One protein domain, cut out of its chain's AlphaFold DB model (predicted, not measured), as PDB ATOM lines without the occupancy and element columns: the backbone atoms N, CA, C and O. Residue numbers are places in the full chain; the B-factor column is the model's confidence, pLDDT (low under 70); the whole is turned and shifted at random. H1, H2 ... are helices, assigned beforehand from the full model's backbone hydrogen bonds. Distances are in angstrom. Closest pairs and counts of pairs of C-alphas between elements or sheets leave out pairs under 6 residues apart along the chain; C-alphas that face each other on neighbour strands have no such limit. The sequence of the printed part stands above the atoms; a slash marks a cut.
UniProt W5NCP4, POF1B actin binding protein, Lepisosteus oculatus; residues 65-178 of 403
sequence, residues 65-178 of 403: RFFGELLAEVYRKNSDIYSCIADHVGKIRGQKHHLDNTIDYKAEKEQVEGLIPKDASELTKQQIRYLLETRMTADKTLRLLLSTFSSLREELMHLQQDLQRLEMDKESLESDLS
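Overview. This is residues 65 to 178 of the 403 residues of the protein "POF1B actin binding protein" of Lepisosteus oculatus (UniProt W5NCP4). One very long helix, H3, makes the long axis; H1 runs side by side with its first part, the short H2 packs on it, and its last part, residues 153 to 178, sticks out free. The printed part has 114 residues with three named helices, H1, H2 and H3 in chain order, no named strand, and is all helix. It is an extended rod spanning 85 by 26 by 18 A, with a radius of gyration of the C-alphas of 23.3 A.

Along the chain. H1, residues 65 to 93, is 41.8 A long and begins at C-alpha 65 (236.987, 176.118, 280.672). H2 is residues 105 to 114, 14.2 A. H3, residues 122 to 178, is 82.9 A long and ends at C-alpha 178 (167.502, 197.918, 317.051).

Arrangement. H1 touches residues 123 to 148 of H3, closest at the C-alphas of Tyr 75 and Thr 134, 5.1 A, the same way at a shallow tilt of 18 degrees. H2 and H3 form a helical hairpin, opposite ways at a steep tilt of 41 degrees; H2 touches residues 129 to 133 of H3, closest at the C-alphas of Val 112 and Leu 132, 6.3 A. H1 and H2 are apart. In H1, H2 and H3 every O i to N i+4 pair is within hydrogen-bond range.

Size, cuts and confidence. The C-alphas farthest apart, of Asp 119 and Ser 178, are 85.4 A apart. The printed part has no cut. The link from H1 to H2 is long, with 11 residues. Residues 94 to 107 have pLDDT under 70.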
ATOM      1  N   ARG A  65     238.085 177.081 280.835       81.00
ATOM      2  CA  ARG A  65     236.987 176.118 280.672       81.00
ATOM      3  C   ARG A  65     236.165 175.958 281.951       81.00
ATOM      4  O   ARG A  65     234.969 176.209 281.890       81.00
ATOM      5  N   PHE A  66     236.781 175.702 283.112       85.62
ATOM      6  CA  PHE A  66     236.055 175.623 284.393       85.62
ATOM      7  C   PHE A  66     235.323 176.930 284.727       85.62
ATOM      8  O   PHE A  66     234.210 176.906 285.243       85.62
ATOM      9  N   PHE A  67     235.916 178.086 284.402       87.75
ATOM     10  CA  PHE A  67     235.240 179.376 284.579       87.75
ATOM     11  C   PHE A  67     234.056 179.550 283.609       87.75
ATOM     12  O   PHE A  67     233.004 180.043 284.007       87.75
ATOM     13  N   GLY A  68     234.188 179.099 282.356       89.19
ATOM     14  CA  GLY A  68     233.085 179.073 281.388       89.19
ATOM     15  C   GLY A  68     231.950 178.121 281.786       89.19
ATOM     16  O   GLY A  68     230.785 178.487 281.670       89.19
ATOM     17  N   GLU A  69     232.281 176.939 282.308       91.81
ATOM     18  CA  GLU A  69     231.332 175.951 282.838       91.81
ATOM     19  C   GLU A  69     230.582 176.485 284.064       91.81
ATOM     20  O   GLU A  69     229.357 176.378 284.130       91.81
ATOM     21  N   LEU A  70     231.288 177.132 285.000       94.00
ATOM     22  CA  LEU A  70     230.676 177.780 286.162       94.00
ATOM     23  C   LEU A  70     229.713 178.899 285.745       94.00
ATOM     24  O   LEU A  70     228.606 178.977 286.273       94.00
ATOM     25  N   LEU A  71     230.095 179.744 284.782       94.62
ATOM     26  CA  LEU A  71     229.215 180.794 284.261       94.62
ATOM     27  C   LEU A  71     227.988 180.225 283.534       94.62
ATOM     28  O   LEU A  71     226.890 180.751 283.706       94.62
ATOM     29  N   ALA A  72     228.148 179.134 282.780       93.75
ATOM     30  CA  ALA A  72     227.029 178.434 282.156       93.75
ATOM     31  C   ALA A  72     226.061 177.853 283.204       93.75
ATOM     32  O   ALA A  72     224.846 177.968 283.046       93.75
ATOM     33  N   GLU A  73     226.574 177.269 284.291       96.00
ATOM     34  CA  GLU A  73     225.740 176.721 285.367       96.00
ATOM     35  C   GLU A  73     225.037 177.815 286.181       96.00
ATOM     36  O   GLU A  73     223.846 177.693 286.460       96.00
ATOM     37  N   VAL A  74     225.723 178.919 286.491       96.06
ATOM     38  CA  VAL A  74     225.114 180.096 287.135       96.06
ATOM     39  C   VAL A  74     223.999 180.680 286.259       96.06
ATOM     40  O   VAL A  74     222.911 180.956 286.765       96.06
ATOM     41  N   TYR A  75     224.222 180.793 284.946       94.88
ATOM     42  CA  TYR A  75     223.195 181.229 283.998       94.88
ATOM     43  C   TYR A  75     221.988 180.273 283.960       94.88
ATOM     44  O   TYR A  75     220.841 180.733 284.021       94.88
ATOM     45  N   ARG A  76     222.218 178.947 283.931       96.25
ATOM     46  CA  ARG A  76     221.144 177.941 284.027       96.25
ATOM     47  C   ARG A  76     220.346 178.104 285.316       96.25
ATOM     48  O   ARG A  76     219.142 178.313 285.247       96.25
ATOM     49  N   LYS A  77     221.006 178.110 286.479       96.94
ATOM     50  CA  LYS A  77     220.338 178.225 287.786       96.94
ATOM     51  C   LYS A  77     219.534 179.513 287.926       96.94
ATOM     52  O   LYS A  77     218.427 179.482 288.452       96.94
ATOM     53  N   ASN A  78     220.043 180.631 287.420       96.12
ATOM     54  CA  ASN A  78     219.314 181.895 287.432       96.12
ATOM     55  C   ASN A  78     218.084 181.876 286.498       96.12
ATOM     56  O   ASN A  78     217.049 182.456 286.819       96.12
ATOM     57  N   SER A  79     218.163 181.153 285.377       94.31
ATOM     58  CA  SER A  79     217.034 180.940 284.459       94.31
ATOM     59  C   SER A  79     215.980 179.985 285.043       94.31
ATOM     60  O   SER A  79     214.782 180.249 284.913       94.31
ATOM     61  N   ASP A  80     216.409 178.933 285.755       96.94
ATOM     62  CA  ASP A  80     215.540 178.044 286.544       96.94
ATOM     63  C   ASP A  80     214.768 178.859 287.606       96.94
ATOM     64  O   ASP A  80     213.548 178.738 287.738       96.94
ATOM     65  N   ILE A  81     215.477 179.734 288.333       96.31
ATOM     66  CA  ILE A  81     214.926 180.615 289.377       96.31
ATOM     67  C   ILE A  81     213.910 181.605 288.796       96.31
ATOM     68  O   ILE A  81     212.802 181.701 289.325       96.31
ATOM     69  N   TYR A  82     214.240 182.300 287.700       94.50
ATOM     70  CA  TYR A  82     213.306 183.213 287.028       94.50
ATOM     71  C   TYR A  82     212.020 182.495 286.602       94.50
ATOM     72  O   TYR A  82     210.926 182.985 286.880       94.50
ATOM     73  N   SER A  83     212.144 181.315 285.989       93.94
ATOM     74  CA  SER A  83     211.001 180.523 285.514       93.94
ATOM     75  C   SER A  83     210.104 180.082 286.677       93.94
ATOM     76  O   SER A  83     208.896 180.313 286.660       93.94
ATOM     77  N   CYS A  84     210.706 179.549 287.746       95.75
ATOM     78  CA  CYS A  84     209.993 179.162 288.964       95.75
ATOM     79  C   CYS A  84     209.272 180.356 289.618       95.75
ATOM     80  O   CYS A  84     208.128 180.229 290.059       95.75
ATOM     81  N   ILE A  85     209.900 181.534 289.666       94.06
ATOM     82  CA  ILE A  85     209.286 182.746 290.224       94.06
ATOM     83  C   ILE A  85     208.151 183.255 289.327       94.06
ATOM     84  O   ILE A  85     207.102 183.635 289.850       94.06
ATOM     85  N   ALA A  86     208.307 183.212 288.002       90.75
ATOM     86  CA  ALA A  86     207.263 183.602 287.055       90.75
ATOM     87  C   ALA A  86     206.003 182.731 287.192       90.75
ATOM     88  O   ALA A  86     204.900 183.273 287.292       90.75
ATOM     89  N   ASP A  87     206.161 181.410 287.319       91.62
ATOM     90  CA  ASP A  87     205.051 180.476 287.550       91.62
ATOM     91  C   ASP A  87     204.294 180.752 288.859       91.62
ATOM     92  O   ASP A  87     203.078 180.561 288.931       91.62
ATOM     93  N   HIS A  88     204.987 181.181 289.918       92.00
ATOM     94  CA  HIS A  88     204.344 181.537 291.187       92.00
ATOM     95  C   HIS A  88     203.673 182.915 291.128       92.00
ATOM     96  O   HIS A  88     202.532 183.055 291.567       92.00
ATOM     97  N   VAL A  89     204.316 183.912 290.518       91.00
ATOM     98  CA  VAL A  89     203.742 185.253 290.316       91.00
ATOM     99  C   VAL A  89     202.485 185.207 289.438       91.00
ATOM    100  O   VAL A  89     201.494 185.863 289.762       91.00
ATOM    101  N   GLY A  90     202.478 184.388 288.380       85.88
ATOM    102  CA  GLY A  90     201.308 184.184 287.520       85.88
ATOM    103  C   GLY A  90     200.110 183.560 288.248       85.88
ATOM    104  O   GLY A  90     198.965 183.892 287.944       85.88
ATOM    105  N   LYS A  91     200.355 182.711 289.258       89.12
ATOM    106  CA  LYS A  91     199.301 182.167 290.135       89.12
ATOM    107  C   LYS A  91     198.765 183.227 291.101       89.12
ATOM    108  O   LYS A  91     197.555 183.306 291.277       89.12
ATOM    109  N   ILE A  92     199.644 184.047 291.688       86.38
ATOM    110  CA  ILE A  92     199.278 185.091 292.666       86.38
ATOM    111  C   ILE A  92     198.394 186.172 292.030       86.38
ATOM    112  O   ILE A  92     197.356 186.509 292.583       86.38
ATOM    113  N   ARG A  93     198.770 186.681 290.850       75.06
ATOM    114  CA  ARG A  93     198.016 187.732 290.134       75.06
ATOM    115  C   ARG A  93     196.727 187.251 289.456       75.06
ATOM    116  O   ARG A  93     195.909 188.065 289.024       75.06
ATOM    117  N   GLY A  94     196.581 185.937 289.280       63.22
ATOM    118  CA  GLY A  94     195.562 185.338 288.423       63.22
ATOM    119  C   GLY A  94     195.672 185.752 286.944       63.22
ATOM    120  O   GLY A  94     196.489 186.580 286.541       63.22
ATOM    121  N   GLN A  95     194.796 185.197 286.102       53.34
ATOM    122  CA  GLN A  95     194.812 185.438 284.648       53.34
ATOM    123  C   GLN A  95     194.486 186.883 284.215       53.34
ATOM    124  O   GLN A  95     194.635 187.200 283.038       53.34
ATOM    125  N   LYS A  96     194.024 187.760 285.119       52.25
ATOM    126  CA  LYS A  96     193.573 189.121 284.768       52.25
ATOM    127  C   LYS A  96     194.688 190.166 284.706       52.25
ATOM    128  O   LYS A  96     194.517 191.163 284.014       52.25
ATOM    129  N   HIS A  97     195.816 189.940 285.380       53.78
ATOM    130  CA  HIS A  97     196.927 190.896 285.444       53.78
ATOM    131  C   HIS A  97     198.196 190.307 284.818       53.78
ATOM    132  O   HIS A  97     199.258 190.250 285.443       53.78
ATOM    133  N   HIS A  98     198.079 189.862 283.562       52.16
ATOM    134  CA  HIS A  98     199.243 189.542 282.739       52.16
ATOM    135  C   HIS A  98     200.052 190.830 282.544       52.16
ATOM    136  O   HIS A  98     199.568 191.786 281.940       52.16
ATOM    137  N   LEU A  99     201.264 190.867 283.105       54.25
ATOM    138  CA  LEU A  99     202.176 191.991 282.907       54.25
ATOM    139  C   LEU A  99     202.496 192.179 281.424       54.25
ATOM    140  O   LEU A  99     202.548 191.216 280.660       54.25
ATOM    141  N   ASP A 100     202.723 193.438 281.070       47.69
ATOM    142  CA  ASP A 100     202.953 193.907 279.713       47.69
ATOM    143  C   ASP A 100     204.116 193.160 279.026       47.69
ATOM    144  O   ASP A 100     205.266 193.220 279.466       47.69
ATOM    145  N   ASN A 101     203.817 192.458 277.927       48.97
ATOM    146  CA  ASN A 101     204.785 191.675 277.146       48.97
ATOM    147  C   ASN A 101     205.652 192.562 276.217       48.97
ATOM    148  O   ASN A 101     206.148 192.098 275.192       48.97
ATOM    149  N   THR A 102     205.862 193.836 276.563       49.09
ATOM    150  CA  THR A 102     206.730 194.786 275.835       49.09
ATOM    151  C   THR A 102     208.226 194.500 275.976       49.09
ATOM    152  O   THR A 102     209.042 195.158 275.329       49.09
ATOM    153  N   ILE A 103     208.614 193.496 276.769       56.28
ATOM    154  CA  ILE A 103     209.983 192.973 276.794       56.28
ATOM    155  C   ILE A 103     210.215 192.119 275.536       56.28
ATOM    156  O   ILE A 103     210.110 190.893 275.560       56.28
ATOM    157  N   ASP A 104     210.540 192.778 274.422       59.47
ATOM    158  CA  ASP A 104     211.006 192.094 273.218       59.47
ATOM    159  C   ASP A 104     212.357 191.409 273.483       59.47
ATOM    160  O   ASP A 104     213.411 192.044 273.600       59.47
ATOM    161  N   TYR A 105     212.317 190.078 273.521       60.19
ATOM    162  CA  TYR A 105     213.479 189.208 273.671       60.19
ATOM    163  C   TYR A 105     214.550 189.430 272.585       60.19
ATOM    164  O   TYR A 105     215.709 189.068 272.806       60.19
ATOM    165  N   LYS A 106     214.215 190.016 271.423       61.53
ATOM    166  CA  LYS A 106     215.218 190.417 270.422       61.53
ATOM    167  C   LYS A 106     215.955 191.685 270.845       61.53
ATOM    168  O   LYS A 106     217.182 191.656 270.890       61.53
ATOM    169  N   ALA A 107     215.234 192.744 271.214       67.81
ATOM    170  CA  ALA A 107     215.820 194.011 271.654       67.81
ATOM    171  C   ALA A 107     216.757 193.860 272.869       67.81
ATOM    172  O   ALA A 107     217.787 194.529 272.946       67.81
ATOM    173  N   GLU A 108     216.448 192.970 273.819       73.75
ATOM    174  CA  GLU A 108     217.361 192.671 274.935       73.75
ATOM    175  C   GLU A 108     218.586 191.854 274.509       73.75
ATOM    176  O   GLU A 108     219.691 192.101 274.993       73.75
ATOM    177  N   LYS A 109     218.426 190.892 273.592       74.38
ATOM    178  CA  LYS A 109     219.560 190.119 273.073       74.38
ATOM    179  C   LYS A 109     220.519 191.002 272.271       74.38
ATOM    180  O   LYS A 109     221.732 190.847 272.382       74.38
ATOM    181  N   GLU A 110     219.988 191.958 271.516       77.25
ATOM    182  CA  GLU A 110     220.776 192.960 270.798       77.25
ATOM    183  C   GLU A 110     221.527 193.899 271.761       77.25
ATOM    184  O   GLU A 110     222.697 194.200 271.527       77.25
ATOM    185  N   GLN A 111     220.927 194.265 272.903       81.25
ATOM    186  CA  GLN A 111     221.630 194.978 273.982       81.25
ATOM    187  C   GLN A 111     222.773 194.150 274.594       81.25
ATOM    188  O   GLN A 111     223.843 194.701 274.851       81.25
ATOM    189  N   VAL A 112     222.588 192.840 274.805       84.81
ATOM    190  CA  VAL A 112     223.656 191.956 275.309       84.81
ATOM    191  C   VAL A 112     224.821 191.880 274.319       84.81
ATOM    192  O   VAL A 112     225.959 192.121 274.715       84.81
ATOM    193  N   GLU A 113     224.564 191.602 273.038       86.06
ATOM    194  CA  GLU A 113     225.625 191.530 272.019       86.06
ATOM    195  C   GLU A 113     226.308 192.892 271.790       86.06
ATOM    196  O   GLU A 113     227.523 192.951 271.602       86.06
ATOM    197  N   GLY A 114     225.561 194.001 271.871       86.81
ATOM    198  CA  GLY A 114     226.093 195.362 271.742       86.81
ATOM    199  C   GLY A 114     227.079 195.776 272.842       86.81
ATOM    200  O   GLY A 114     227.877 196.689 272.632       86.81
ATOM    201  N   LEU A 115     227.063 195.093 273.993       89.12
ATOM    202  CA  LEU A 115     227.992 195.304 275.111       89.12
ATOM    203  C   LEU A 115     229.248 194.412 275.044       89.12
ATOM    204  O   LEU A 115     230.154 194.575 275.865       89.12
ATOM    205  N   ILE A 116     229.333 193.473 274.094       91.44
ATOM    206  CA  ILE A 116     230.467 192.547 273.966       91.44
ATOM    207  C   ILE A 116     231.583 193.178 273.102       91.44
ATOM    208  O   ILE A 116     231.337 193.549 271.951       91.44
ATOM    209  N   PRO A 117     232.841 193.263 273.589       90.19
ATOM    210  CA  PRO A 117     233.957 193.770 272.791       90.19
ATOM    211  C   PRO A 117     234.220 192.911 271.545       90.19
ATOM    212  O   PRO A 117     234.455 191.702 271.638       90.19
ATOM    213  N   LYS A 118     234.225 193.546 270.368       87.25
ATOM    214  CA  LYS A 118     234.363 192.867 269.067       87.25
ATOM    215  C   LYS A 118     235.708 192.153 268.906       87.25
ATOM    216  O   LYS A 118     235.746 191.056 268.349       87.25
ATOM    217  N   ASP A 119     236.766 192.726 269.474       88.75
ATOM    218  CA  ASP A 119     238.154 192.258 269.354       88.75
ATOM    219  C   ASP A 119     238.548 191.202 270.410       88.75
ATOM    220  O   ASP A 119     239.695 190.759 270.467       88.75
ATOM    221  N   ALA A 120     237.611 190.787 271.272       87.44
ATOM    222  CA  ALA A 120     237.842 189.733 272.258       87.44
ATOM    223  C   ALA A 120     237.861 188.326 271.622       87.44
ATOM    224  O   ALA A 120     237.259 188.088 270.575       87.44
ATOM    225  N   SER A 121     238.498 187.356 272.292       90.12
ATOM    226  CA  SER A 121     238.416 185.945 271.875       90.12
ATOM    227  C   SER A 121     236.995 185.399 272.056       90.12
ATOM    228  O   SER A 121     236.314 185.786 273.004       90.12
ATOM    229  N   GLU A 122     236.551 184.459 271.216       89.06
ATOM    230  CA  GLU A 122     235.187 183.899 271.303       89.06
ATOM    231  C   GLU A 122     234.877 183.251 272.666       89.06
ATOM    232  O   GLU A 122     233.760 183.369 273.168       89.06
ATOM    233  N   LEU A 123     235.878 182.657 273.327       88.06
ATOM    234  CA  LEU A 123     235.741 182.154 274.698       88.06
ATOM    235  C   LEU A 123     235.460 183.297 275.689       88.06
ATOM    236  O   LEU A 123     234.566 183.188 276.525       88.06
ATOM    237  N   THR A 124     236.180 184.413 275.562       89.75
ATOM    238  CA  THR A 124     235.961 185.621 276.371       89.75
ATOM    239  C   THR A 124     234.601 186.254 276.072       89.75
ATOM    240  O   THR A 124     233.898 186.644 276.999       89.75
ATOM    241  N   LYS A 125     234.182 186.305 274.798       92.06
ATOM    242  CA  LYS A 125     232.848 186.783 274.404       92.06
ATOM    243  C   LYS A 125     231.746 185.935 275.031       92.06
ATOM    244  O   LYS A 125     230.809 186.499 275.583       92.06
ATOM    245  N   GLN A 126     231.878 184.606 275.033       91.81
ATOM    246  CA  GLN A 126     230.899 183.720 275.671       91.81
ATOM    247  C   GLN A 126     230.873 183.862 277.204       91.81
ATOM    248  O   GLN A 126     229.801 183.810 277.803       91.81
ATOM    249  N   GLN A 127     232.022 184.094 277.847       91.69
ATOM    250  CA  GLN A 127     232.087 184.389 279.285       91.69
ATOM    251  C   GLN A 127     231.402 185.729 279.623       91.69
ATOM    252  O   GLN A 127     230.616 185.797 280.567       91.69
ATOM    253  N   ILE A 128     231.628 186.780 278.824       92.69
ATOM    254  CA  ILE A 128     230.940 188.076 278.972       92.69
ATOM    255  C   ILE A 128     229.433 187.922 278.709       92.69
ATOM    256  O   ILE A 128     228.632 188.436 279.487       92.69
ATOM    257  N   ARG A 129     229.041 187.166 277.673       92.88
ATOM    258  CA  ARG A 129     227.642 186.855 277.347       92.88
ATOM    259  C   ARG A 129     226.921 186.225 278.541       92.88
ATOM    260  O   ARG A 129     225.940 186.799 278.998       92.88
ATOM    261  N   TYR A 130     227.450 185.144 279.123       94.94
ATOM    262  CA  TYR A 130     226.834 184.514 280.299       94.94
ATOM    263  C   TYR A 130     226.720 185.459 281.508       94.94
ATOM    264  O   TYR A 130     225.713 185.413 282.215       94.94
ATOM    265  N   LEU A 131     227.709 186.329 281.752       94.38
ATOM    266  CA  LEU A 131     227.638 187.334 282.824       94.38
ATOM    267  C   LEU A 131     226.518 188.360 282.581       94.38
ATOM    268  O   LEU A 131     225.754 188.666 283.499       94.38
ATOM    269  N   LEU A 132     226.396 188.869 281.352       93.94
ATOM    270  CA  LEU A 132     225.360 189.831 280.965       93.94
ATOM    271  C   LEU A 132     223.961 189.200 280.974       93.94
ATOM    272  O   LEU A 132     223.049 189.764 281.575       93.94
ATOM    273  N   GLU A 133     223.792 188.017 280.380       91.94
ATOM    274  CA  GLU A 133     222.524 187.275 280.367       91.94
ATOM    275  C   GLU A 133     222.077 186.904 281.792       91.94
ATOM    276  O   GLU A 133     220.907 187.070 282.140       91.94
ATOM    277  N   THR A 134     223.012 186.495 282.662       94.12
ATOM    278  CA  THR A 134     222.728 186.266 284.089       94.12
ATOM    279  C   THR A 134     222.250 187.550 284.764       94.12
ATOM    280  O   THR A 134     221.211 187.543 285.424       94.12
ATOM    281  N   ARG A 135     222.950 188.675 284.580       93.81
ATOM    282  CA  ARG A 135     222.513 189.949 285.163       93.81
ATOM    283  C   ARG A 135     221.111 190.336 284.679       93.81
ATOM    284  O   ARG A 135     220.260 190.640 285.508       93.81
ATOM    285  N   MET A 136     220.853 190.279 283.373       89.50
ATOM    286  CA  MET A 136     219.553 190.646 282.797       89.50
ATOM    287  C   MET A 136     218.414 189.780 283.353       89.50
ATOM    288  O   MET A 136     217.372 190.306 283.735       89.50
ATOM    289  N   THR A 137     218.612 188.464 283.481       90.50
ATOM    290  CA  THR A 137     217.611 187.561 284.076       90.50
ATOM    291  C   THR A 137     217.397 187.821 285.577       90.50
ATOM    292  O   THR A 137     216.265 187.729 286.060       90.50
ATOM    293  N   ALA A 138     218.429 188.241 286.319       93.88
ATOM    294  CA  ALA A 138     218.272 188.669 287.712       93.88
ATOM    295  C   ALA A 138     217.498 190.002 287.824       93.88
ATOM    296  O   ALA A 138     216.537 190.092 288.590       93.88
ATOM    297  N   ASP A 139     217.840 191.001 287.001       91.88
ATOM    298  CA  ASP A 139     217.156 192.303 286.942       91.88
ATOM    299  C   ASP A 139     215.668 192.141 286.531       91.88
ATOM    300  O   ASP A 139     214.788 192.807 287.090       91.88
ATOM    301  N   LYS A 140     215.347 191.193 285.631       88.94
ATOM    302  CA  LYS A 140     213.963 190.771 285.316       88.94
ATOM    303  C   LYS A 140     213.247 190.155 286.515       88.94
ATOM    304  O   LYS A 140     212.116 190.543 286.806       88.94
ATOM    305  N   THR A 141     213.891 189.209 287.200       92.00
ATOM    306  CA  THR A 141     213.334 188.522 288.379       92.00
ATOM    307  C   THR A 141     212.956 189.534 289.461       92.00
ATOM    308  O   THR A 141     211.837 189.512 289.973       92.00
ATOM    309  N   LEU A 142     213.853 190.482 289.747       94.00
ATOM    310  CA  LEU A 142     213.616 191.549 290.715       94.00
ATOM    311  C   LEU A 142     212.461 192.470 290.289       94.00
ATOM    312  O   LEU A 142     211.583 192.756 291.100       94.00
ATOM    313  N   ARG A 143     212.412 192.899 289.019       90.19
ATOM    314  CA  ARG A 143     211.328 193.753 288.496       90.19
ATOM    315  C   ARG A 143     209.958 193.071 288.589       90.19
ATOM    316  O   ARG A 143     208.982 193.711 288.983       90.19
ATOM    317  N   LEU A 144     209.901 191.777 288.270       89.25
ATOM    318  CA  LEU A 144     208.692 190.954 288.341       89.25
ATOM    319  C   LEU A 144     208.185 190.807 289.783       89.25
ATOM    320  O   LEU A 144     206.991 190.985 290.035       89.25
ATOM    321  N   LEU A 145     209.087 190.548 290.736       92.81
ATOM    322  CA  LEU A 145     208.766 190.496 292.164       92.81
ATOM    323  C   LEU A 145     208.280 191.853 292.685       92.81
ATOM    324  O   LEU A 145     207.185 191.927 293.238       92.81
ATOM    325  N   LEU A 146     209.043 192.931 292.467       91.81
ATOM    326  CA  LEU A 146     208.709 194.274 292.959       91.81
ATOM    327  C   LEU A 146     207.339 194.744 292.462       91.81
ATOM    328  O   LEU A 146     206.510 195.149 293.271       91.81
ATOM    329  N   SER A 147     207.057 194.608 291.162       88.75
ATOM    330  CA  SER A 147     205.743 194.955 290.607       88.75
ATOM    331  C   SER A 147     204.606 194.131 291.230       88.75
ATOM    332  O   SER A 147     203.480 194.613 291.342       88.75
ATOM    333  N   THR A 148     204.875 192.884 291.628       91.12
ATOM    334  CA  THR A 148     203.856 191.984 292.193       91.12
ATOM    335  C   THR A 148     203.587 192.291 293.661       91.12
ATOM    336  O   THR A 148     202.428 192.309 294.064       91.12
ATOM    337  N   PHE A 149     204.616 192.646 294.435       94.06
ATOM    338  CA  PHE A 149     204.430 193.191 295.780       94.06
ATOM    339  C   PHE A 149     203.726 194.559 295.767       94.06
ATOM    340  O   PHE A 149     202.923 194.817 296.660       94.06
ATOM    341  N   SER A 150     203.956 195.412 294.759       91.19
ATOM    342  CA  SER A 150     203.184 196.656 294.579       91.19
ATOM    343  C   SER A 150     201.698 196.383 294.326       91.19
ATOM    344  O   SER A 150     200.872 196.897 295.074       91.19
ATOM    345  N   SER A 151     201.380 195.513 293.355       88.69
ATOM    346  CA  SER A 151     200.005 195.085 293.033       88.69
ATOM    347  C   SER A 151     199.288 194.546 294.272       88.69
ATOM    348  O   SER A 151     198.276 195.096 294.694       88.69
ATOM    349  N   LEU A 152     199.887 193.556 294.944       92.44
ATOM    350  CA  LEU A 152     199.300 192.920 296.122       92.44
ATOM    351  C   LEU A 152     199.098 193.906 297.284       92.44
ATOM    352  O   LEU A 152     198.119 193.804 298.016       92.44
ATOM    353  N   ARG A 153     199.995 194.884 297.461       94.81
ATOM    354  CA  ARG A 153     199.830 195.948 298.463       94.81
ATOM    355  C   ARG A 153     198.652 196.865 298.123       94.81
ATOM    356  O   ARG A 153     197.931 197.264 299.029       94.81
ATOM    357  N   GLU A 154     198.457 197.210 296.855       93.69
ATOM    358  CA  GLU A 154     197.322 198.028 296.404       93.69
ATOM    359  C   GLU A 154     195.993 197.262 296.528       93.69
ATOM    360  O   GLU A 154     195.025 197.794 297.069       93.69
ATOM    361  N   GLU A 155     195.977 195.976 296.172       93.50
ATOM    362  CA  GLU A 155     194.848 195.058 296.386       93.50
ATOM    363  C   GLU A 155     194.491 194.918 297.882       93.50
ATOM    364  O   GLU A 155     193.316 194.992 298.245       93.50
ATOM    365  N   LEU A 156     195.488 194.796 298.770       96.50
ATOM    366  CA  LEU A 156     195.285 194.766 300.226       96.50
ATOM    367  C   LEU A 156     194.753 196.098 300.782       96.50
ATOM    368  O   LEU A 156     193.891 196.082 301.657       96.50
ATOM    369  N   MET A 157     195.222 197.242 300.270       97.00
ATOM    370  CA  MET A 157     194.701 198.559 300.663       97.00
ATOM    371  C   MET A 157     193.234 198.739 300.252       97.00
ATOM    372  O   MET A 157     192.455 199.289 301.029       97.00
ATOM    373  N   HIS A 158     192.838 198.254 299.071       96.56
ATOM    374  CA  HIS A 158     191.435 198.256 298.650       96.56
ATOM    375  C   HIS A 158     190.580 197.307 299.494       96.56
ATOM    376  O   HIS A 158     189.542 197.723 300.001       96.56
ATOM    377  N   LEU A 159     191.046 196.081 299.753       97.88
ATOM    378  CA  LEU A 159     190.330 195.137 300.616       97.88
ATOM    379  C   LEU A 159     190.155 195.673 302.049       97.88
ATOM    380  O   LEU A 159     189.118 195.445 302.666       97.88
ATOM    381  N   GLN A 160     191.128 196.427 302.571       98.31
ATOM    382  CA  GLN A 160     191.009 197.110 303.862       98.31
ATOM    383  C   GLN A 160     189.963 198.240 303.833       98.31
ATOM    384  O   GLN A 160     189.224 198.401 304.804       98.31
ATOM    385  N   GLN A 161     189.869 199.001 302.738       98.38
ATOM    386  CA  GLN A 161     188.841 200.038 302.552       98.38
ATOM    387  C   GLN A 161     187.434 199.428 302.447       98.38
ATOM    388  O   GLN A 161     186.504 199.922 303.083       98.38
ATOM    389  N   ASP A 162     187.285 198.335 301.695       98.50
ATOM    390  CA  ASP A 162     186.020 197.604 301.574       98.50
ATOM    391  C   ASP A 162     185.600 196.969 302.910       98.50
ATOM    392  O   ASP A 162     184.423 197.004 303.261       98.50
ATOM    393  N   LEU A 163     186.551 196.453 303.700       98.62
ATOM    394  CA  LEU A 163     186.287 195.930 305.044       98.62
ATOM    395  C   LEU A 163     185.779 197.037 305.983       98.62
ATOM    396  O   LEU A 163     184.721 196.871 306.582       98.62
ATOM    397  N   GLN A 164     186.461 198.185 306.045       98.50
ATOM    398  CA  GLN A 164     186.024 199.337 306.852       98.50
ATOM    399  C   GLN A 164     184.637 199.849 306.432       98.50
ATOM    400  O   GLN A 164     183.824 200.234 307.271       98.50
ATOM    401  N   ARG A 165     184.335 199.817 305.130       98.69
ATOM    402  CA  ARG A 165     183.006 200.156 304.613       98.69
ATOM    403  C   ARG A 165     181.942 199.155 305.066       98.69
ATOM    404  O   ARG A 165     180.876 199.576 305.499       98.69
ATOM    405  N   LEU A 166     182.232 197.856 305.000       98.69
ATOM    406  CA  LEU A 166     181.328 196.804 305.474       98.69
ATOM    407  C   LEU A 166     181.107 196.866 306.993       98.69
ATOM    408  O   LEU A 166     180.013 196.544 307.450       98.69
ATOM    409  N   GLU A 167     182.097 197.312 307.771       98.62
ATOM    410  CA  GLU A 167     181.937 197.602 309.202       98.62
ATOM    411  C   GLU A 167     180.967 198.774 309.433       98.62
ATOM    412  O   GLU A 167     180.023 198.628 310.207       98.62
ATOM    413  N   MET A 168     181.111 199.889 308.703       98.50
ATOM    414  CA  MET A 168     180.168 201.021 308.776       98.50
ATOM    415  C   MET A 168     178.747 200.645 308.327       98.50
ATOM    416  O   MET A 168     177.768 200.990 308.995       98.50
ATOM    417  N   ASP A 169     178.616 199.918 307.213       98.62
ATOM    418  CA  ASP A 169     177.323 199.452 306.706       98.62
ATOM    419  C   ASP A 169     176.667 198.500 307.732       98.62
ATOM    420  O   ASP A 169     175.479 198.646 308.034       98.62
ATOM    421  N   LYS A 170     177.440 197.597 308.360       98.62
ATOM    422  CA  LYS A 170     176.989 196.736 309.470       98.62
ATOM    423  C   LYS A 170     176.502 197.545 310.673       98.62
ATOM    424  O   LYS A 170     175.409 197.269 311.157       98.62
ATOM    425  N   GLU A 171     177.275 198.518 311.159       98.62
ATOM    426  CA  GLU A 171     176.884 199.355 312.305       98.62
ATOM    427  C   GLU A 171     175.568 200.102 312.032       98.62
ATOM    428  O   GLU A 171     174.690 200.163 312.899       98.62
ATOM    429  N   SER A 172     175.382 200.602 310.804       98.56
ATOM    430  CA  SER A 172     174.128 201.246 310.394       98.56
ATOM    431  C   SER A 172     172.937 200.276 310.407       98.56
ATOM    432  O   SER A 172     171.872 200.615 310.926       98.56
ATOM    433  N   LEU A 173     173.131 199.041 309.931       98.69
ATOM    434  CA  LEU A 173     172.103 197.997 309.918       98.69
ATOM    435  C   LEU A 173     171.781 197.467 311.322       98.69
ATOM    436  O   LEU A 173     170.623 197.162 311.596       98.69
ATOM    437  N   GLU A 174     172.758 197.379 312.227       98.62
ATOM    438  CA  GLU A 174     172.531 197.015 313.633       98.62
ATOM    439  C   GLU A 174     171.744 198.112 314.372       98.62
ATOM    440  O   GLU A 174     170.814 197.806 315.125       98.62
ATOM    441  N   SER A 175     172.033 199.388 314.085       98.56
ATOM    442  CA  SER A 175     171.245 200.529 314.567       98.56
ATOM    443  C   SER A 175     169.797 200.475 314.057       98.56
ATOM    444  O   SER A 175     168.865 200.483 314.866       98.56
ATOM    445  N   ASP A 176     169.585 200.338 312.744       98.69
ATOM    446  CA  ASP A 176     168.244 200.240 312.151       98.69
ATOM    447  C   ASP A 176     167.466 199.015 312.660       98.69
ATOM    448  O   ASP A 176     166.274 199.118 312.964       98.69
ATOM    449  N   LEU A 177     168.129 197.865 312.825       98.56
ATOM    450  CA  LEU A 177     167.530 196.661 313.405       98.56
ATOM    451  C   LEU A 177     167.061 196.908 314.847       98.56
ATOM    452  O   LEU A 177     165.946 196.516 315.197       98.56
ATOM    453  N   SER A 178     167.871 197.584 315.669       98.56
ATOM    454  CA  SER A 178     167.502 197.918 317.051       98.56
ATOM    455  C   SER A 178     166.294 198.863 317.108       98.56
ATOM    456  O   SER A 178     165.323 198.582 317.812       98.56
TER     457      SER A 178